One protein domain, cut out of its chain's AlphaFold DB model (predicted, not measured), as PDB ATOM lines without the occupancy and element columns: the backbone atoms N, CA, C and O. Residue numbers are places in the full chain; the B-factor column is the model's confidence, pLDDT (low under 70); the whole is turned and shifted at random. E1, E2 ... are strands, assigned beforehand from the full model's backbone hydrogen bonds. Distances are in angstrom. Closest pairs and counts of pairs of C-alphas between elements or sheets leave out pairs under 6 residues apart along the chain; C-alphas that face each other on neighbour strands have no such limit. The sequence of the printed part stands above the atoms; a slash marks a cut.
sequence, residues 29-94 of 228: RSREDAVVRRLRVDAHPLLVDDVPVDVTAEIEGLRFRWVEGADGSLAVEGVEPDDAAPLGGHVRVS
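AT A GLANCE: This is residues 29 to 94 of the 228 residues of an uncharacterized protein of Cellulosimicrobium sp. MM (UniProt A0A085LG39). This is a long two-stranded hairpin, E1 and E2, folded over near residue 60 of E2 into a wide V, with two short strands added along the free edge of E2: E3 on one arm of the V and E4 on the other. The whole is one thin, twisted sheet with no second layer over it, and the link of residues 79 to 87 carries the backbone from the one arm to the other. The printed part has 66 residues, with no named helix and four named strands, which follow each other along the chain as E1, then E2, then E3, then E4; the sheet is branched, with the antiparallel neighbour pairs E1 and E2, E2 and E3, and E2 and E4, and the class is all strand. It is only just loose, close to extended, with a radius of gyration of the C-alphas of 16.0 A, and it is elongated, with spans of 47 by 29 by 17 A.

IN THESE COORDINATES: Find C-alpha 29 at (161.322, 143.039, 111.680), where E1 begins. E1 runs through residues 29 to 48, 42.1 A from first to last C-alpha, and as you read along it you meet a bend of 89 degrees at residue 45. After a tight link of 2 residues, look for C-alpha 51 at (133.179, 135.294, 147.828), the first of E2. E2 holds residues 51 to 69 and spans 43.2 A, with a bend of 79 degrees at residue 60. A tight link of 4 residues then leads to E3, residues 74 to 78, 13.4 A long. The link to the last strand has 9 residues and is short. That strand, E4, holds residues 88 to 94 and spans 20.4 A; find its end at C-alpha 94, (127.516, 138.438, 139.949).

HOW THE PARTS SIT: Begin with E2, which has three neighbours in the sheet. On one side of it, beside residues 51 to 69, lies E1; on the other side lie E3, beside residues 64 to 68, and E4, beside residues 53 to 60. This is staggered pairing, in which different parts of E2 pair with different neighbours. E1 and E2 form a hairpin, antiparallel at 168 degrees between their directions. Look at C-alphas 35 and 63, which face each other at 4.5 A, then at N 41 and O 57, within hydrogen-bond range at 2.8 A, and at N 66 and O 32, at 2.9 A. E2 and E3 form a second hairpin, antiparallel at 125 degrees. There C-alphas 64 and 78 face each other at 4.4 A, and N 65 and O 77 are within hydrogen-bond range at 2.8 A. E1, E2 and E3 together make a meander, each strand the antiparallel neighbour of the one before. E4 is antiparallel to E2 at 149 degrees; C-alphas 57 and 91 face each other at 4.3 A, and N 58 and O 90 are within hydrogen-bond range at 2.8 A. E1, E3 and E4 are edge strands. E3 and E4 are apart, although they follow each other in the chain.

THE WHOLE: The two C-alphas farthest apart are those of Val 51 and Ala 70, at 46.9 A, while the first and last printed C-alphas, of Arg 29 and Ser 94, are 44.3 A apart. The C-alphas of the sheet lie up to 5.8 A off the best plane through them. The printed part runs from residue 29 to 94 of a chain of 228 residues and has no cut, and it has no long link. In the B-factor column of this predicted model you will read a mean pLDDT of 91.2 over the printed part, and no printed residue is under 70; E4 has a mean of 95 and E3 a mean of 89.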
ATOM      1  N   ARG A  29     161.312 142.989 113.150       86.69
ATOM      2  CA  ARG A  29     161.322 143.039 111.680       86.69
ATOM      3  C   ARG A  29     160.101 143.761 111.117       86.69
ATOM      4  O   ARG A  29     160.245 144.582 110.213       86.69
ATOM      5  N   SER A  30     158.909 143.440 111.613       87.44
ATOM      6  CA  SER A  30     157.653 144.016 111.129       87.44
ATOM      7  C   SER A  30     156.629 144.148 112.261       87.44
ATOM      8  O   SER A  30     156.678 143.423 113.258       87.44
ATOM      9  N   ARG A  31     155.723 145.122 112.111       91.25
ATOM     10  CA  ARG A  31     154.526 145.279 112.942       91.25
ATOM     11  C   ARG A  31     153.314 145.401 112.034       91.25
ATOM     12  O   ARG A  31     153.333 146.218 111.114       91.25
ATOM     13  N   GLU A  32     152.279 144.626 112.312       93.25
ATOM     14  CA  GLU A  32     151.018 144.656 111.569       93.25
ATOM     15  C   GLU A  32     149.846 144.843 112.534       93.25
ATOM     16  O   GLU A  32     149.686 144.065 113.476       93.25
ATOM     17  N   ASP A  33     149.034 145.880 112.310       93.25
ATOM     18  CA  ASP A  33     147.854 146.163 113.128       93.25
ATOM     19  C   ASP A  33     146.728 145.157 112.842       93.25
ATOM     20  O   ASP A  33     146.397 144.858 111.692       93.25
ATOM     21  N   ALA A  34     146.088 144.672 113.901       91.94
ATOM     22  CA  ALA A  34     144.981 143.733 113.837       91.94
ATOM     23  C   ALA A  34     143.921 144.034 114.909       91.94
ATOM     24  O   ALA A  34     144.157 144.736 115.895       91.94
ATOM     25  N   VAL A  35     142.713 143.501 114.704       92.50
ATOM     26  CA  VAL A  35     141.570 143.722 115.601       92.50
ATOM     27  C   VAL A  35     140.867 142.407 115.900       92.50
ATOM     28  O   VAL A  35     140.396 141.711 114.995       92.50
ATOM     29  N   VAL A  36     140.726 142.089 117.185       92.56
ATOM     30  CA  VAL A  36     139.790 141.070 117.653       92.56
ATOM     31  C   VAL A  36     138.395 141.682 117.636       92.56
ATOM     32  O   VAL A  36     138.067 142.570 118.420       92.56
ATOM     33  N   ARG A  37     137.553 141.197 116.719       91.75
ATOM     34  CA  ARG A  37     136.187 141.714 116.555       91.75
ATOM     35  C   ARG A  37     135.338 141.514 117.805       91.75
ATOM     36  O   ARG A  37     134.593 142.412 118.167       91.75
ATOM     37  N   ARG A  38     135.452 140.340 118.427       93.38
ATOM     38  CA  ARG A  38     134.694 139.955 119.616       93.38
ATOM     39  C   ARG A  38     135.519 138.996 120.463       93.38
ATOM     40  O   ARG A  38     135.942 137.951 119.969       93.38
ATOM     41  N   LEU A  39     135.716 139.348 121.724       93.56
ATOM     42  CA  LEU A  39     136.315 138.519 122.758       93.56
ATOM     43  C   LEU A  39     135.252 138.254 123.819       93.56
ATOM     44  O   LEU A  39     134.664 139.189 124.353       93.56
ATOM     45  N   ARG A  40     135.019 136.981 124.133       95.88
ATOM     46  CA  ARG A  40     134.158 136.578 125.241       95.88
ATOM     47  C   ARG A  40     135.013 135.950 126.331       95.88
ATOM     48  O   ARG A  40     135.793 135.043 126.046       95.88
ATOM     49  N   VAL A  41     134.849 136.435 127.553       94.88
ATOM     50  CA  VAL A  41     135.494 135.914 128.756       94.88
ATOM     51  C   VAL A  41     134.401 135.459 129.708       94.88
ATOM     52  O   VAL A  41     133.518 136.236 130.056       94.88
ATOM     53  N   ASP A  42     134.477 134.204 130.132       96.25
ATOM     54  CA  ASP A  42     133.613 133.626 131.154       96.25
ATOM     55  C   ASP A  42     134.513 133.076 132.267       96.25
ATOM     56  O   ASP A  42     135.310 132.166 132.035       96.25
ATOM     57  N   ALA A  43     134.410 133.642 133.467       94.50
ATOM     58  CA  ALA A  43     135.121 133.192 134.656       94.50
ATOM     59  C   ALA A  43     134.106 132.760 135.720       94.50
ATOM     60  O   ALA A  43     133.302 133.571 136.178       94.50
ATOM     61  N   HIS A  44     134.146 131.477 136.091       92.19
ATOM     62  CA  HIS A  44     133.233 130.873 137.059       92.19
ATOM     63  C   HIS A  44     133.907 129.715 137.820       92.19
ATOM     64  O   HIS A  44     134.294 128.733 137.180       92.19
ATOM     65  N   PRO A  45     133.998 129.755 139.163       90.12
ATOM     66  CA  PRO A  45     133.953 130.936 140.028       90.12
ATOM     67  C   PRO A  45     135.339 131.599 140.156       90.12
ATOM     68  O   PRO A  45     136.362 130.921 140.263       90.12
ATOM     69  N   LEU A  46     135.376 132.931 140.211       94.19
ATOM     70  CA  LEU A  46     136.515 133.712 140.702       94.19
ATOM     71  C   LEU A  46     136.331 133.957 142.204       94.19
ATOM     72  O   LEU A  46     135.257 134.364 142.627       94.19
ATOM     73  N   LEU A  47     137.355 133.737 143.025       93.00
ATOM     74  CA  LEU A  47     137.269 134.035 144.457       93.00
ATOM     75  C   LEU A  47     137.798 135.443 144.748       93.00
ATOM     76  O   LEU A  47     138.957 135.736 144.458       93.00
ATOM     77  N   VAL A  48     136.961 136.285 145.356       90.75
ATOM     78  CA  VAL A  48     137.318 137.622 145.859       90.75
ATOM     79  C   VAL A  48     136.948 137.682 147.338       90.75
ATOM     80  O   VAL A  48     135.771 137.602 147.672       90.75
ATOM     81  N   ASP A  49     137.935 137.760 148.235       88.00
ATOM     82  CA  ASP A  49     137.727 137.727 149.696       88.00
ATOM     83  C   ASP A  49     136.816 136.566 150.167       88.00
ATOM     84  O   ASP A  49     135.896 136.733 150.975       88.00
ATOM     85  N   ASP A  50     137.071 135.368 149.625       88.62
ATOM     86  CA  ASP A  50     136.289 134.125 149.781       88.62
ATOM     87  C   ASP A  50     134.855 134.158 149.223       88.62
ATOM     88  O   ASP A  50     134.099 133.201 149.398       88.62
ATOM     89  N   VAL A  51     134.458 135.227 148.535       95.19
ATOM     90  CA  VAL A  51     133.179 135.294 147.828       95.19
ATOM     91  C   VAL A  51     133.364 134.708 146.424       95.19
ATOM     92  O   VAL A  51     134.221 135.194 145.684       95.19
ATOM     93  N   PRO A  52     132.583 133.688 146.020       95.81
ATOM     94  CA  PRO A  52     132.545 133.241 144.636       95.81
ATOM     95  C   PRO A  52     131.836 134.290 143.780       95.81
ATOM     96  O   PRO A  52     130.688 134.660 144.032       95.81
ATOM     97  N   VAL A  53     132.553 134.773 142.777       96.75
ATOM     98  CA  VAL A  53     132.139 135.809 141.844       96.75
ATOM     99  C   VAL A  53     132.208 135.252 140.433       96.75
ATOM    100  O   VAL A  53     133.219 134.693 140.010       96.75
ATOM    101  N   ASP A  54     131.143 135.472 139.687       97.00
ATOM    102  CA  ASP A  54     131.036 135.111 138.287       97.00
ATOM    103  C   ASP A  54     131.241 136.362 137.461       97.00
ATOM    104  O   ASP A  54     130.588 137.383 137.698       97.00
ATOM    105  N   VAL A  55     132.150 136.285 136.498       96.69
ATOM    106  CA  VAL A  55     132.439 137.394 135.593       96.69
ATOM    107  C   VAL A  55     132.210 136.926 134.168       96.69
ATOM    108  O   VAL A  55     132.872 136.008 133.687       96.69
ATOM    109  N   THR A  56     131.291 137.589 133.478       96.81
ATOM    110  CA  THR A  56     131.092 137.436 132.038       96.81
ATOM    111  C   THR A  56     131.389 138.766 131.377       96.81
ATOM    112  O   THR A  56     130.759 139.770 131.697       96.81
ATOM    113  N   ALA A  57     132.327 138.786 130.442       95.38
ATOM    114  CA  ALA A  57     132.651 139.969 129.662       95.38
ATOM    115  C   ALA A  57     132.587 139.651 128.174       95.38
ATOM    116  O   ALA A  57     133.060 138.612 127.713       95.38
ATOM    117  N   GLU A  58     132.024 140.578 127.420       95.94
ATOM    118  CA  GLU A  58     132.057 140.577 125.973       95.94
ATOM    119  C   GLU A  58     132.623 141.907 125.513       95.94
ATOM    120  O   GLU A  58     132.064 142.962 125.803       95.94
ATOM    121  N   ILE A  59     133.761 141.835 124.837       93.69
ATOM    122  CA  ILE A  59     134.570 142.979 124.443       93.69
ATOM    123  C   ILE A  59     134.649 142.999 122.923       93.69
ATOM    124  O   ILE A  59     134.901 141.970 122.293       93.69
ATOM    125  N   GLU A  60     134.467 144.172 122.335       92.25
ATOM    126  CA  GLU A  60     134.496 144.382 120.894       92.25
ATOM    127  C   GLU A  60     135.610 145.354 120.507       92.25
ATOM    128  O   GLU A  60     135.907 146.308 121.225       92.25
ATOM    129  N   GLY A  61     136.229 145.109 119.350       89.12
ATOM    130  CA  GLY A  61     137.213 146.034 118.784       89.12
ATOM    131  C   GLY A  61     138.565 146.061 119.503       89.12
ATOM    132  O   GLY A  61     139.281 147.054 119.400       89.12
ATOM    133  N   LEU A  62     138.946 144.989 120.206       90.12
ATOM    134  CA  LEU A  62     140.236 144.922 120.895       90.12
ATOM    135  C   LEU A  62     141.380 144.927 119.870       90.12
ATOM    136  O   LEU A  62     141.526 143.994 119.074       90.12
ATOM    137  N   ARG A  63     142.187 145.987 119.889       92.19
ATOM    138  CA  ARG A  63     143.311 146.183 118.971       92.19
ATOM    139  C   ARG A  63     144.571 145.511 119.500       92.19
ATOM    140  O   ARG A  63     144.860 145.531 120.695       92.19
ATOM    141  N   PHE A  64     145.343 144.945 118.590       92.81
ATOM    142  CA  PHE A  64     146.654 144.390 118.884       92.81
ATOM    143  C   PHE A  64     147.546 144.494 117.649       92.81
ATOM    144  O   PHE A  64     147.067 144.755 116.547       92.81
ATOM    145  N   ARG A  65     148.844 144.281 117.827       94.31
ATOM    146  CA  ARG A  65     149.812 144.183 116.738       94.31
ATOM    147  C   ARG A  65     150.419 142.800 116.704       94.31
ATOM    148  O   ARG A  65     150.823 142.272 117.741       94.31
ATOM    149  N   TRP A  66     150.527 142.242 115.507       93.06
ATOM    150  CA  TRP A  66     151.465 141.161 115.250       93.06
ATOM    151  C   TRP A  66     152.867 141.748 115.184       93.06
ATOM    152  O   TRP A  66     153.095 142.727 114.474       93.06
ATOM    153  N   VAL A  67     153.794 141.161 115.931       93.38
ATOM    154  CA  VAL A  67     155.196 141.569 115.955       93.38
ATOM    155  C   VAL A  67     156.026 140.397 115.459       93.38
ATOM    156  O   VAL A  67     156.073 139.357 116.112       93.38
ATOM    157  N   GLU A  68     156.662 140.556 114.301       92.69
ATOM    158  CA  GLU A  68     157.610 139.574 113.774       92.69
ATOM    159  C   GLU A  68     159.028 139.986 114.178       92.69
ATOM    160  O   GLU A  68     159.459 141.108 113.891       92.69
ATOM    161  N   GLY A  69     159.762 139.099 114.842       89.31
ATOM    162  CA  GLY A  69     161.169 139.281 115.163       89.31
ATOM    163  C   GLY A  69     162.081 139.034 113.966       89.31
ATOM    164  O   GLY A  69     161.747 138.311 113.028       89.31
ATOM    165  N   ALA A  70     163.276 139.619 113.989       87.50
ATOM    166  CA  ALA A  70     164.311 139.386 112.981       87.50
ATOM    167  C   ALA A  70     164.810 137.928 112.967       87.50
ATOM    168  O   ALA A  70     165.351 137.468 111.965       87.50
ATOM    169  N   ASP A  71     164.597 137.205 114.066       86.19
ATOM    170  CA  ASP A  71     164.839 135.772 114.235       86.19
ATOM    171  C   ASP A  71     163.680 134.889 113.728       86.19
ATOM    172  O   ASP A  71     163.760 133.663 113.797       86.19
ATOM    173  N   GLY A  72     162.606 135.496 113.208       84.62
ATOM    174  CA  GLY A  72     161.395 134.806 112.767       84.62
ATOM    175  C   GLY A  72     160.412 134.478 113.895       84.62
ATOM    176  O   GLY A  72     159.450 133.747 113.655       84.62
ATOM    177  N   SER A  73     160.625 134.989 115.114       87.88
ATOM    178  CA  SER A  73     159.647 134.876 116.201       87.88
ATOM    179  C   SER A  73     158.372 135.670 115.891       87.88
ATOM    180  O   SER A  73     158.412 136.682 115.195       87.88
ATOM    181  N   LEU A  74     157.225 135.213 116.401       88.88
ATOM    182  CA  LEU A  74     155.948 135.919 116.282       88.88
ATOM    183  C   LEU A  74     155.387 136.184 117.678       88.88
ATOM    184  O   LEU A  74     155.207 135.255 118.467       88.88
ATOM    185  N   ALA A  75     155.088 137.446 117.961       89.69
ATOM    186  CA  ALA A  75     154.509 137.898 119.214       89.69
ATOM    187  C   ALA A  75     153.245 138.735 118.975       89.69
ATOM    188  O   ALA A  75     152.964 139.190 117.864       89.69
ATOM    189  N   VAL A  76     152.476 138.916 120.048       90.50
ATOM    190  CA  VAL A  76     151.291 139.772 120.086       90.50
ATOM    191  C   VAL A  76     151.555 140.903 121.068       90.50
ATOM    192  O   VAL A  76     151.836 140.659 122.238       90.50
ATOM    193  N   GLU A  77     151.442 142.137 120.591       90.50
ATOM    194  CA  GLU A  77     151.541 143.352 121.398       90.50
ATOM    195  C   GLU A  77     150.137 143.956 121.528       90.50
ATOM    196  O   GLU A  77     149.493 144.269 120.525       90.50
ATOM    197  N   GLY A  78     149.622 144.086 122.753       86.69
ATOM    198  CA  GLY A  78     148.330 144.735 122.988       86.69
ATOM    199  C   GLY A  78     148.408 146.228 122.677       86.69
ATOM    200  O   GLY A  78     149.364 146.888 123.075       86.69
ATOM    201  N   VAL A  79     147.405 146.767 121.982       87.94
ATOM    202  CA  VAL A  79     147.281 148.214 121.769       87.94
ATOM    203  C   VAL A  79     146.220 148.732 122.728       87.94
ATOM    204  O   VAL A  79     145.059 148.331 122.638       87.94
ATOM    205  N   GLU A  80     146.622 149.604 123.651       84.31
ATOM    206  CA  GLU A  80     145.702 150.195 124.623       84.31
ATOM    207  C   GLU A  80     144.559 150.942 123.913       84.31
ATOM    208  O   GLU A  80     144.777 151.582 122.876       84.31
ATOM    209  N   PRO A  81     143.318 150.846 124.415       83.00
ATOM    210  CA  PRO A  81     142.225 151.685 123.947       83.00
ATOM    211  C   PRO A  81     142.556 153.175 124.107       83.00
ATOM    212  O   PRO A  81     143.246 153.583 125.038       83.00
ATOM    213  N   ASP A  82     142.038 154.001 123.205       83.56
ATOM    214  CA  ASP A  82     142.176 155.456 123.265       83.56
ATOM    215  C   ASP A  82     140.868 156.130 122.828       83.56
ATOM    216  O   ASP A  82     139.921 155.469 122.407       83.56
ATOM    217  N   ASP A  83     140.797 157.456 122.934       80.19
ATOM    218  CA  ASP A  83     139.579 158.204 122.600       80.19
ATOM    219  C   ASP A  83     139.204 158.154 121.111       80.19
ATOM    220  O   ASP A  83     138.048 158.402 120.765       80.19
ATOM    221  N   ALA A  84     140.153 157.840 120.223       82.44
ATOM    222  CA  ALA A  84     139.896 157.692 118.793       82.44
ATOM    223  C   ALA A  84     139.395 156.281 118.435       82.44
ATOM    224  O   ALA A  84     138.718 156.111 117.419       82.44
ATOM    225  N   ALA A  85     139.701 155.281 119.264       81.31
ATOM    226  CA  ALA A  85     139.254 153.900 119.130       81.31
ATOM    227  C   ALA A  85     138.867 153.320 120.508       81.31
ATOM    228  O   ALA A  85     139.637 152.532 121.077       81.31
ATOM    229  N   PRO A  86     137.692 153.709 121.049       83.69
ATOM    230  CA  PRO A  86     137.242 153.254 122.358       83.69
ATOM    231  C   PRO A  86     136.854 151.774 122.340       83.69
ATOM    232  O   PRO A  86     136.506 151.201 121.302       83.69
ATOM    233  N   LEU A  87     136.913 151.152 123.516       86.00
ATOM    234  CA  LEU A  87     136.555 149.751 123.692       86.00
ATOM    235  C   LEU A  87     135.045 149.595 123.934       86.00
ATOM    236  O   LEU A  87     134.527 150.022 124.965       86.00
ATOM    237  N   GLY A  88     134.353 148.921 123.017       90.12
ATOM    238  CA  GLY A  88     132.932 148.595 123.158       90.12
ATOM    239  C   GLY A  88     132.697 147.260 123.867       90.12
ATOM    240  O   GLY A  88     133.575 146.394 123.900       90.12
ATOM    241  N   GLY A  89     131.496 147.064 124.420       93.44
ATOM    242  CA  GLY A  89     131.116 145.776 125.003       93.44
ATOM    243  C   GLY A  89     130.205 145.843 126.223       93.44
ATOM    244  O   GLY A  89     129.544 146.846 126.494       93.44
ATOM    245  N   HIS A  90     130.160 144.747 126.975       94.75
ATOM    246  CA  HIS A  90     129.482 144.683 128.265       94.75
ATOM    247  C   HIS A  90     130.178 143.715 129.221       94.75
ATOM    248  O   HIS A  90     130.776 142.723 128.812       94.75
ATOM    249  N   VAL A  91     130.067 144.001 130.514       95.19
ATOM    250  CA  VAL A  91     130.602 143.181 131.600       95.19
ATOM    251  C   VAL A  91     129.490 142.941 132.608       95.19
ATOM    252  O   VAL A  91     128.797 143.875 132.999       95.19
ATOM    253  N   ARG A  92     129.317 141.697 133.042       96.25
ATOM    254  CA  ARG A  92     128.440 141.309 134.144       96.25
ATOM    255  C   ARG A  92     129.278 140.644 135.222       96.25
ATOM    256  O   ARG A  92     130.005 139.697 134.943       96.25
ATOM    257  N   VAL A  93     129.133 141.139 136.441       96.31
ATOM    258  CA  VAL A  93     129.717 140.570 137.652       96.31
ATOM    259  C   VAL A  93     128.569 140.154 138.557       96.31
ATOM    260  O   VAL A  93     127.687 140.969 138.823       96.31
ATOM    261  N   SER A  94     128.547 138.910 139.023       97.38
ATOM    262  CA  SER A  94     127.516 138.438 139.949       97.38
ATOM    263  C   SER A  94     128.077 137.566 141.055       97.38
ATOM    264  O   SER A  94     128.975 136.772 140.821       97.38
TER     265      SER A  94